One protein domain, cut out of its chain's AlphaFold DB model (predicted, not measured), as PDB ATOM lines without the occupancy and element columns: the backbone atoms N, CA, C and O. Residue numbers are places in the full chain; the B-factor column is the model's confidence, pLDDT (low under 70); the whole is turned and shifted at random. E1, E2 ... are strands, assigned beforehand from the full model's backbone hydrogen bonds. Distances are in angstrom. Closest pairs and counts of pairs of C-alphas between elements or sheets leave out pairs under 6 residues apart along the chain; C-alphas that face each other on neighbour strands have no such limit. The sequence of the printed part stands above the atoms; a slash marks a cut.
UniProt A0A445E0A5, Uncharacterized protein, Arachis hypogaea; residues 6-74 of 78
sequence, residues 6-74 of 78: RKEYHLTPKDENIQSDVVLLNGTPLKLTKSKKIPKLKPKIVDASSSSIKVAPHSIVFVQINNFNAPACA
ATOM      1  N   ARG A   6      43.273 114.478 160.605       93.38
ATOM      2  CA  ARG A   6      42.775 114.635 161.978       93.38
ATOM      3  C   ARG A   6      43.550 113.744 162.940       93.38
ATOM      4  O   ARG A   6      44.101 112.710 162.565       93.38
ATOM      5  N   LYS A   7      43.607 114.173 164.195       96.06
ATOM      6  CA  LYS A   7      44.212 113.421 165.296       96.06
ATOM      7  C   LYS A   7      43.096 112.802 166.119       96.06
ATOM      8  O   LYS A   7      42.217 113.521 166.581       96.06
ATOM      9  N   GLU A   8      43.152 111.497 166.319       97.75
ATOM     10  CA  GLU A   8      42.180 110.771 167.129       97.75
ATOM     11  C   GLU A   8      42.835 110.169 168.372       97.75
ATOM     12  O   GLU A   8      43.955 109.648 168.335       97.75
ATOM     13  N   TYR A   9      42.109 110.231 169.480       98.44
ATOM     14  CA  TYR A   9      42.495 109.692 170.773       98.44
ATOM     15  C   TYR A   9      41.365 108.786 171.248       98.44
ATOM     16  O   TYR A   9      40.391 109.251 171.839       98.44
ATOM     17  N   HIS A  10      41.485 107.499 170.936       98.38
ATOM     18  CA  HIS A  10      40.509 106.483 171.315       98.38
ATOM     19  C   HIS A  10      40.817 106.003 172.723       98.38
ATOM     20  O   HIS A  10      41.920 105.514 172.970       98.38
ATOM     21  N   LEU A  11      39.858 106.159 173.627       98.44
ATOM     22  CA  LEU A  11      39.927 105.701 175.004       98.44
ATOM     23  C   LEU A  11      39.017 104.494 175.175       98.44
ATOM     24  O   LEU A  11      37.797 104.615 175.069       98.44
ATOM     25  N   THR A  12      39.612 103.340 175.454       98.38
ATOM     26  CA  THR A  12      38.881 102.092 175.697       98.38
ATOM     27  C   THR A  12      39.222 101.542 177.079       98.38
ATOM     28  O   THR A  12      40.354 101.723 177.544       98.38
ATOM     29  N   PRO A  13      38.289 100.849 177.749       98.12
ATOM     30  CA  PRO A  13      38.637 100.077 178.933       98.12
ATOM     31  C   PRO A  13      39.666  98.994 178.591       98.12
ATOM     32  O   PRO A  13      39.681  98.454 177.480       98.12
ATOM     33  N   LYS A  14      40.540  98.669 179.547       97.88
ATOM     34  CA  LYS A  14      41.427  97.509 179.425       97.88
ATOM     35  C   LYS A  14      40.594  96.225 179.420       97.88
ATOM     36  O   LYS A  14      39.663  96.091 180.208       97.88
ATOM     37  N   ASP A  15      40.951  95.297 178.533       96.06
ATOM     38  CA  ASP A  15      40.310  93.983 178.398       96.06
ATOM     39  C   ASP A  15      38.781  94.070 178.191       96.06
ATOM     40  O   ASP A  15      38.044  93.197 178.636       96.06
ATOM     41  N   GLU A  16      38.302  95.162 177.574       93.69
ATOM     42  CA  GLU A  16      36.873  95.463 177.346       93.69
ATOM     43  C   GLU A  16      36.016  95.547 178.628       93.69
ATOM     44  O   GLU A  16      34.793  95.683 178.578       93.69
ATOM     45  N   ASN A  17      36.656  95.551 179.798       97.62
ATOM     46  CA  ASN A  17      35.992  95.623 181.088       97.62
ATOM     47  C   ASN A  17      35.712  97.081 181.472       97.62
ATOM     48  O   ASN A  17      36.609  97.793 181.919       97.62
ATOM     49  N   ILE A  18      34.456  97.519 181.372       96.62
ATOM     50  CA  ILE A  18      34.041  98.892 181.718       96.62
ATOM     51  C   ILE A  18      34.302  99.281 183.185       96.62
ATOM     52  O   ILE A  18      34.290 100.466 183.504       96.62
ATOM     53  N   GLN A  19      34.547  98.309 184.069       97.31
ATOM     54  CA  GLN A  19      34.922  98.536 185.470       97.31
ATOM     55  C   GLN A  19      36.443  98.531 185.695       97.31
ATOM     56  O   GLN A  19      36.898  98.654 186.829       97.31
ATOM     57  N   SER A  20      37.242  98.366 184.637       97.31
ATOM     58  CA  SER A  20      38.698  98.463 184.708       97.31
ATOM     59  C   SER A  20      39.127  99.842 185.208       97.31
ATOM     60  O   SER A  20      38.681 100.872 184.703       97.31
ATOM     61  N   ASP A  21      40.080  99.861 186.134       96.75
ATOM     62  CA  ASP A  21      40.766 101.067 186.604       96.75
ATOM     63  C   ASP A  21      41.837 101.570 185.616       96.75
ATOM     64  O   ASP A  21      42.368 102.673 185.752       96.75
ATOM     65  N   VAL A  22      42.151 100.773 184.588       97.00
ATOM     66  CA  VAL A  22      43.073 101.125 183.505       97.00
ATOM     67  C   VAL A  22      42.310 101.451 182.224       97.00
ATOM     68  O   VAL A  22      41.540 100.632 181.714       97.00
ATOM     69  N   VAL A  23      42.630 102.610 181.647       97.44
ATOM     70  CA  VAL A  23      42.187 103.051 180.316       97.44
ATOM     71  C   VAL A  23      43.330 102.896 179.312       97.44
ATOM     72  O   VAL A  23      44.494 103.159 179.625       97.44
ATOM     73  N   LEU A  24      43.010 102.482 178.090       98.00
ATOM     74  CA  LEU A  24      43.938 102.417 176.967       98.00
ATOM     75  C   LEU A  24      43.760 103.650 176.075       98.00
ATOM     76  O   LEU A  24      42.646 103.951 175.672       98.00
ATOM     77  N   LEU A  25      44.853 104.319 175.709       98.38
ATOM     78  CA  LEU A  25      44.891 105.301 174.628       98.38
ATOM     79  C   LEU A  25      45.365 104.624 173.346       98.38
ATOM     80  O   LEU A  25      46.519 104.197 173.266       98.38
ATOM     81  N   ASN A  26      44.503 104.564 172.332       97.62
ATOM     82  CA  ASN A  26      44.807 103.946 171.039       97.62
ATOM     83  C   ASN A  26      45.387 102.521 171.204       97.62
ATOM     84  O   ASN A  26      46.358 102.153 170.545       97.62
ATOM     85  N   GLY A  27      44.832 101.749 172.147       96.88
ATOM     86  CA  GLY A  27      45.268 100.389 172.491       96.88
ATOM     87  C   GLY A  27      46.446 100.295 173.470       96.88
ATOM     88  O   GLY A  27      46.791  99.200 173.900       96.88
ATOM     89  N   THR A  28      47.060 101.413 173.873       96.75
ATOM     90  CA  THR A  28      48.185 101.421 174.825       96.75
ATOM     91  C   THR A  28      47.735 101.868 176.219       96.75
ATOM     92  O   THR A  28      47.161 102.948 176.329       96.75
ATOM     93  N   PRO A  29      48.030 101.125 177.304       97.06
ATOM     94  CA  PRO A  29      47.652 101.532 178.655       97.06
ATOM     95  C   PRO A  29      48.179 102.915 179.040       97.06
ATOM     96  O   PRO A  29      49.385 103.171 178.996       97.06
ATOM     97  N   LEU A  30      47.278 103.791 179.480       96.12
ATOM     98  CA  LEU A  30      47.645 105.058 180.092       96.12
ATOM     99  C   LEU A  30      48.086 104.804 181.528       96.12
ATOM    100  O   LEU A  30      47.279 104.610 182.430       96.12
ATOM    101  N   LYS A  31      49.401 104.799 181.729       95.44
ATOM    102  CA  LYS A  31      50.029 104.670 183.042       95.44
ATOM    103  C   LYS A  31      51.085 105.744 183.204       95.44
ATOM    104  O   LYS A  31      51.686 106.194 182.226       95.44
ATOM    105  N   LEU A  32      51.327 106.141 184.449       95.44
ATOM    106  CA  LEU A  32      52.455 107.008 184.747       95.44
ATOM    107  C   LEU A  32      53.752 106.348 184.268       95.44
ATOM    108  O   LEU A  32      53.930 105.131 184.324       95.44
ATOM    109  N   THR A  33      54.673 107.179 183.796       94.31
ATOM    110  CA  THR A  33      56.037 106.741 183.486       94.31
ATOM    111  C   THR A  33      56.732 106.206 184.745       94.31
ATOM    112  O   THR A  33      56.291 106.463 185.866       94.31
ATOM    113  N   LYS A  34      57.878 105.527 184.588       94.38
ATOM    114  CA  LYS A  34      58.693 105.062 185.730       94.38
ATOM    115  C   LYS A  34      59.029 106.191 186.718       94.38
ATOM    116  O   LYS A  34      59.088 105.963 187.918       94.38
ATOM    117  N   SER A  35      59.174 107.421 186.222       97.06
ATOM    118  CA  SER A  35      59.410 108.627 187.027       97.06
ATOM    119  C   SER A  35      58.128 109.289 187.556       97.06
ATOM    120  O   SER A  35      58.160 110.464 187.905       97.06
ATOM    121  N   LYS A  36      56.993 108.579 187.568       95.50
ATOM    122  CA  LYS A  36      55.674 109.055 188.027       95.50
ATOM    123  C   LYS A  36      55.128 110.288 187.285       95.50
ATOM    124  O   LYS A  36      54.296 111.015 187.814       95.50
ATOM    125  N   LYS A  37      55.567 110.526 186.046       97.25
ATOM    126  CA  LYS A  37      55.067 111.623 185.193       97.25
ATOM    127  C   LYS A  37      53.930 111.161 184.286       97.25
ATOM    128  O   LYS A  37      53.931 109.999 183.866       97.25
ATOM    129  N   ILE A  38      53.038 112.086 183.925       95.00
ATOM    130  CA  ILE A  38      52.000 111.880 182.902       95.00
ATOM    131  C   ILE A  38      52.684 111.510 181.571       95.00
ATOM    132  O   ILE A  38      53.612 112.211 181.152       95.00
ATOM    133  N   PRO A  39      52.292 110.404 180.911       94.81
ATOM    134  CA  PRO A  39      52.892 109.997 179.647       94.81
ATOM    135  C   PRO A  39      52.477 110.930 178.504       94.81
ATOM    136  O   PRO A  39      51.448 111.603 178.550       94.81
ATOM    137  N   LYS A  40      53.253 110.927 177.416       95.25
ATOM    138  CA  LYS A  40      52.863 111.631 176.191       95.25
ATOM    139  C   LYS A  40      51.618 110.976 175.585       95.25
ATOM    140  O   LYS A  40      51.664 109.808 175.205       95.25
ATOM    141  N   LEU A  41      50.550 111.751 175.419       96.31
ATOM    142  CA  LEU A  41      49.318 111.309 174.764       96.31
ATOM    143  C   LEU A  41      49.509 111.352 173.242       96.31
ATOM    144  O   LEU A  41      49.433 112.412 172.619       96.31
ATOM    145  N   LYS A  42      49.847 110.208 172.639       96.50
ATOM    146  CA  LYS A  42      50.089 110.114 171.194       96.50
ATOM    147  C   LYS A  42      48.768 109.904 170.436       96.50
ATOM    148  O   LYS A  42      48.074 108.928 170.726       96.50
ATOM    149  N   PRO A  43      48.434 110.766 169.458       97.06
ATOM    150  CA  PRO A  43      47.262 110.558 168.620       97.06
ATOM    151  C   PRO A  43      47.490 109.446 167.600       97.06
ATOM    152  O   PRO A  43      48.620 109.194 167.175       97.06
ATOM    153  N   LYS A  44      46.388 108.882 167.116       96.12
ATOM    154  CA  LYS A  44      46.326 108.225 165.815       96.12
ATOM    155  C   LYS A  44      46.102 109.303 164.755       96.12
ATOM    156  O   LYS A  44      45.166 110.091 164.870       96.12
ATOM    157  N   ILE A  45      46.972 109.370 163.751       95.12
ATOM    158  CA  ILE A  45      46.789 110.279 162.614       95.12
ATOM    159  C   ILE A  45      45.917 109.574 161.585       95.12
ATOM    160  O   ILE A  45      46.243 108.467 161.160       95.12
ATOM    161  N   VAL A  46      44.812 110.209 161.213       93.75
ATOM    162  CA  VAL A  46      43.812 109.643 160.310       93.75
ATOM    163  C   VAL A  46      43.537 110.627 159.183       93.75
ATOM    164  O   VAL A  46      43.407 111.830 159.419       93.75
ATOM    165  N   ASP A  47      43.457 110.111 157.960       91.12
ATOM    166  CA  ASP A  47      42.988 110.872 156.808       91.12
ATOM    167  C   ASP A  47      41.462 111.019 156.879       91.12
ATOM    168  O   ASP A  47      40.701 110.046 156.871       91.12
ATOM    169  N   ALA A  48      41.026 112.268 156.998       86.69
ATOM    170  CA  ALA A  48      39.641 112.649 157.159       86.69
ATOM    171  C   ALA A  48      38.838 112.582 155.860       86.69
ATOM    172  O   ALA A  48      37.614 112.542 155.935       86.69
ATOM    173  N   SER A  49      39.494 112.543 154.696       86.56
ATOM    174  CA  SER A  49      38.809 112.433 153.404       86.56
ATOM    175  C   SER A  49      38.374 111.004 153.075       86.56
ATOM    176  O   SER A  49      37.383 110.804 152.382       86.56
ATOM    177  N   SER A  50      39.094 110.014 153.602       85.69
ATOM    178  CA  SER A  50      38.933 108.604 153.244       85.69
ATOM    179  C   SER A  50      38.300 107.750 154.346       85.69
ATOM    180  O   SER A  50      38.003 106.578 154.118       85.69
ATOM    181  N   SER A  51      38.067 108.300 155.546       90.38
ATOM    182  CA  SER A  51      37.539 107.516 156.669       90.38
ATOM    183  C   SER A  51      36.657 108.304 157.642       90.38
ATOM    184  O   SER A  51      36.960 109.437 158.029       90.38
ATOM    185  N   SER A  52      35.582 107.665 158.113       93.44
ATOM    186  CA  SER A  52      34.758 108.169 159.217       93.44
ATOM    187  C   SER A  52      35.404 107.905 160.580       93.44
ATOM    188  O   SER A  52      36.256 107.025 160.721       93.44
ATOM    189  N   ILE A  53      35.002 108.677 161.592       95.56
ATOM    190  CA  ILE A  53      35.406 108.433 162.982       95.56
ATOM    191  C   ILE A  53      34.714 107.145 163.436       95.56
ATOM    192  O   ILE A  53      33.489 107.044 163.392       95.56
ATOM    193  N   LYS A  54      35.495 106.147 163.850       95.75
ATOM    194  CA  LYS A  54      34.970 104.889 164.396       95.75
ATOM    195  C   LYS A  54      34.976 104.969 165.914       95.75
ATOM    196  O   LYS A  54      36.012 105.251 166.493       95.75
ATOM    197  N   VAL A  55      33.842 104.714 166.550       97.44
ATOM    198  CA  VAL A  55      33.722 104.712 168.014       97.44
ATOM    199  C   VAL A  55      33.372 103.294 168.439       97.44
ATOM    200  O   VAL A  55      32.409 102.725 167.929       97.44
ATOM    201  N   ALA A  56      34.176 102.701 169.322       96.44
ATOM    202  CA  ALA A  56      33.897 101.366 169.842       96.44
ATOM    203  C   ALA A  56      32.761 101.425 170.890       96.44
ATOM    204  O   ALA A  56      32.573 102.471 171.522       96.44
ATOM    205  N   PRO A  57      32.010 100.335 171.123       96.31
ATOM    206  CA  PRO A  57      31.053 100.271 172.227       96.31
ATOM    207  C   PRO A  57      31.707 100.607 173.575       96.31
ATOM    208  O   PRO A  57      32.860 100.247 173.807       96.31
ATOM    209  N   HIS A  58      30.980 101.306 174.453       96.75
ATOM    210  CA  HIS A  58      31.456 101.711 175.789       96.75
ATOM    211  C   HIS A  58      32.829 102.417 175.791       96.75
ATOM    212  O   HIS A  58      33.637 102.231 176.700       96.75
ATOM    213  N   SER A  59      33.108 103.219 174.762       97.50
ATOM    214  CA  SER A  59      34.372 103.944 174.608       97.50
ATOM    215  C   SER A  59      34.143 105.439 174.402       97.50
ATOM    216  O   SER A  59      33.021 105.892 174.174       97.50
ATOM    217  N   ILE A  60      35.223 106.213 174.482       97.94
ATOM    218  CA  ILE A  60      35.219 107.657 174.239       97.94
ATOM    219  C   ILE A  60      36.303 107.956 173.208       97.94
ATOM    220  O   ILE A  60      37.404 107.415 173.287       97.94
ATOM    221  N   VAL A  61      36.030 108.845 172.254       98.25
ATOM    222  CA  VAL A  61      37.035 109.302 171.288       98.25
ATOM    223  C   VAL A  61      37.122 110.819 171.328       98.25
ATOM    224  O   VAL A  61      36.124 111.504 171.118       98.25
ATOM    225  N   PHE A  62      38.326 111.351 171.545       98.06
ATOM    226  CA  PHE A  62      38.608 112.766 171.311       98.06
ATOM    227  C   PHE A  62      39.190 112.941 169.914       98.06
ATOM    228  O   PHE A  62      40.091 112.204 169.507       98.06
ATOM    229  N   VAL A  63      38.694 113.937 169.183       96.19
ATOM    230  CA  VAL A  63      39.132 114.224 167.817       96.19
ATOM    231  C   VAL A  63      39.576 115.673 167.724       96.19
ATOM    232  O   VAL A  63      38.811 116.590 168.002       96.19
ATOM    233  N   GLN A  64      40.820 115.877 167.302       94.19
ATOM    234  CA  GLN A  64      41.346 117.191 166.968       94.19
ATOM    235  C   GLN A  64      41.370 117.338 165.444       94.19
ATOM    236  O   GLN A  64      42.166 116.701 164.745       94.19
ATOM    237  N   ILE A  65      40.487 118.204 164.952       89.62
ATOM    238  CA  ILE A  65      40.431 118.647 163.561       89.62
ATOM    239  C   ILE A  65      41.272 119.919 163.468       89.62
ATOM    240  O   ILE A  65      40.940 120.940 164.069       89.62
ATOM    241  N   ASN A  66      42.400 119.845 162.763       82.88
ATOM    242  CA  ASN A  66      43.260 121.012 162.586       82.88
ATOM    243  C   ASN A  66      42.649 121.953 161.546       82.88
ATOM    244  O   ASN A  66      42.007 121.499 160.601       82.88
ATOM    245  N   ASN A  67      42.890 123.253 161.706       79.19
ATOM    246  CA  ASN A  67      42.471 124.296 160.764       79.19
ATOM    247  C   ASN A  67      40.952 124.325 160.503       79.19
ATOM    248  O   ASN A  67      40.512 124.775 159.446       79.19
ATOM    249  N   PHE A  68      40.147 123.843 161.456       84.00
ATOM    250  CA  PHE A  68      38.700 124.003 161.401       84.00
ATOM    251  C   PHE A  68      38.353 125.483 161.581       84.00
ATOM    252  O   PHE A  68      38.760 126.102 162.567       84.00
ATOM    253  N   ASN A  69      37.618 126.058 160.627       86.31
ATOM    254  CA  ASN A  69      37.190 127.449 160.702       86.31
ATOM    255  C   ASN A  69      36.036 127.587 161.705       86.31
ATOM    256  O   ASN A  69      34.866 127.496 161.340       86.31
ATOM    257  N   ALA A  70      36.386 127.783 162.975       88.62
ATOM    258  CA  ALA A  70      35.458 128.105 164.049       88.62
ATOM    259  C   ALA A  70      35.715 129.541 164.528       88.62
ATOM    260  O   ALA A  70      36.598 129.738 165.365       88.62
ATOM    261  N   PRO A  71      34.951 130.544 164.049       90.19
ATOM    262  CA  PRO A  71      35.134 131.942 164.449       90.19
ATOM    263  C   PRO A  71      35.081 132.159 165.967       90.19
ATOM    264  O   PRO A  71      35.848 132.950 166.502       90.19
ATOM    265  N   ALA A  72      34.246 131.395 166.679       91.81
ATOM    266  CA  ALA A  72      34.154 131.441 168.141       91.81
ATOM    267  C   ALA A  72      35.422 130.944 168.869       91.81
ATOM    268  O   ALA A  72      35.598 131.229 170.049       91.81
ATOM    269  N   CYS A  73      36.298 130.204 168.183       89.31
ATOM    270  CA  CYS A  73      37.572 129.709 168.710       89.31
ATOM    271  C   CYS A  73      38.769 130.573 168.276       89.31
ATOM    272  O   CYS A  73      39.913 130.214 168.567       89.31
ATOM    273  N   ALA A  74      38.536 131.663 167.536       86.69
ATOM    274  CA  ALA A  74      39.602 132.569 167.137       86.69
ATOM    275  C   ALA A  74      40.221 133.243 168.376       86.69
ATOM    276  O   ALA A  74      39.527 133.460 169.374       86.69
TER     277      ALA A  74
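This is residues 6 to 74 of the 78 residues of an uncharacterized protein of Arachis hypogaea (UniProt A0A445E0A5). Little regular structure: one small twisted sheet built on the long strand E1, with E4 along one side and the short E2 and E3 in turn along the other, long loops leading into E3 and E4, and residues 68 to 74 sticking out. The 69 printed residues have no named helix and four strands, E1 to E4 in order, in one branched antiparallel sheet. The class is all strand, with only 21 residues in named elements. The whole is loose, radius of gyration of the C-alphas 14.4 A, spanning 39 by 30 by 22 A.

E1, residues 6 to 13, and E2, residues 23 to 25, form a hairpin; N 24 and O 12 are within hydrogen-bond range at 2.8 A. E3, residues 44 to 47, is antiparallel to E1 on the same side as E2, with N 8 and O 44 at 2.9 A. E4, residues 60 to 65, is antiparallel on the other side, with N 9 and O 62 at 2.8 A.

E1 runs 22.7 A from C-alpha 6 (42.775, 114.635, 161.978); E4 runs 16.2 A to C-alpha 65 (40.431, 118.647, 163.561).

The printed part has no cut. The links E2 to E3 and E3 to E4 are long. No printed residue is under 70 in pLDDT.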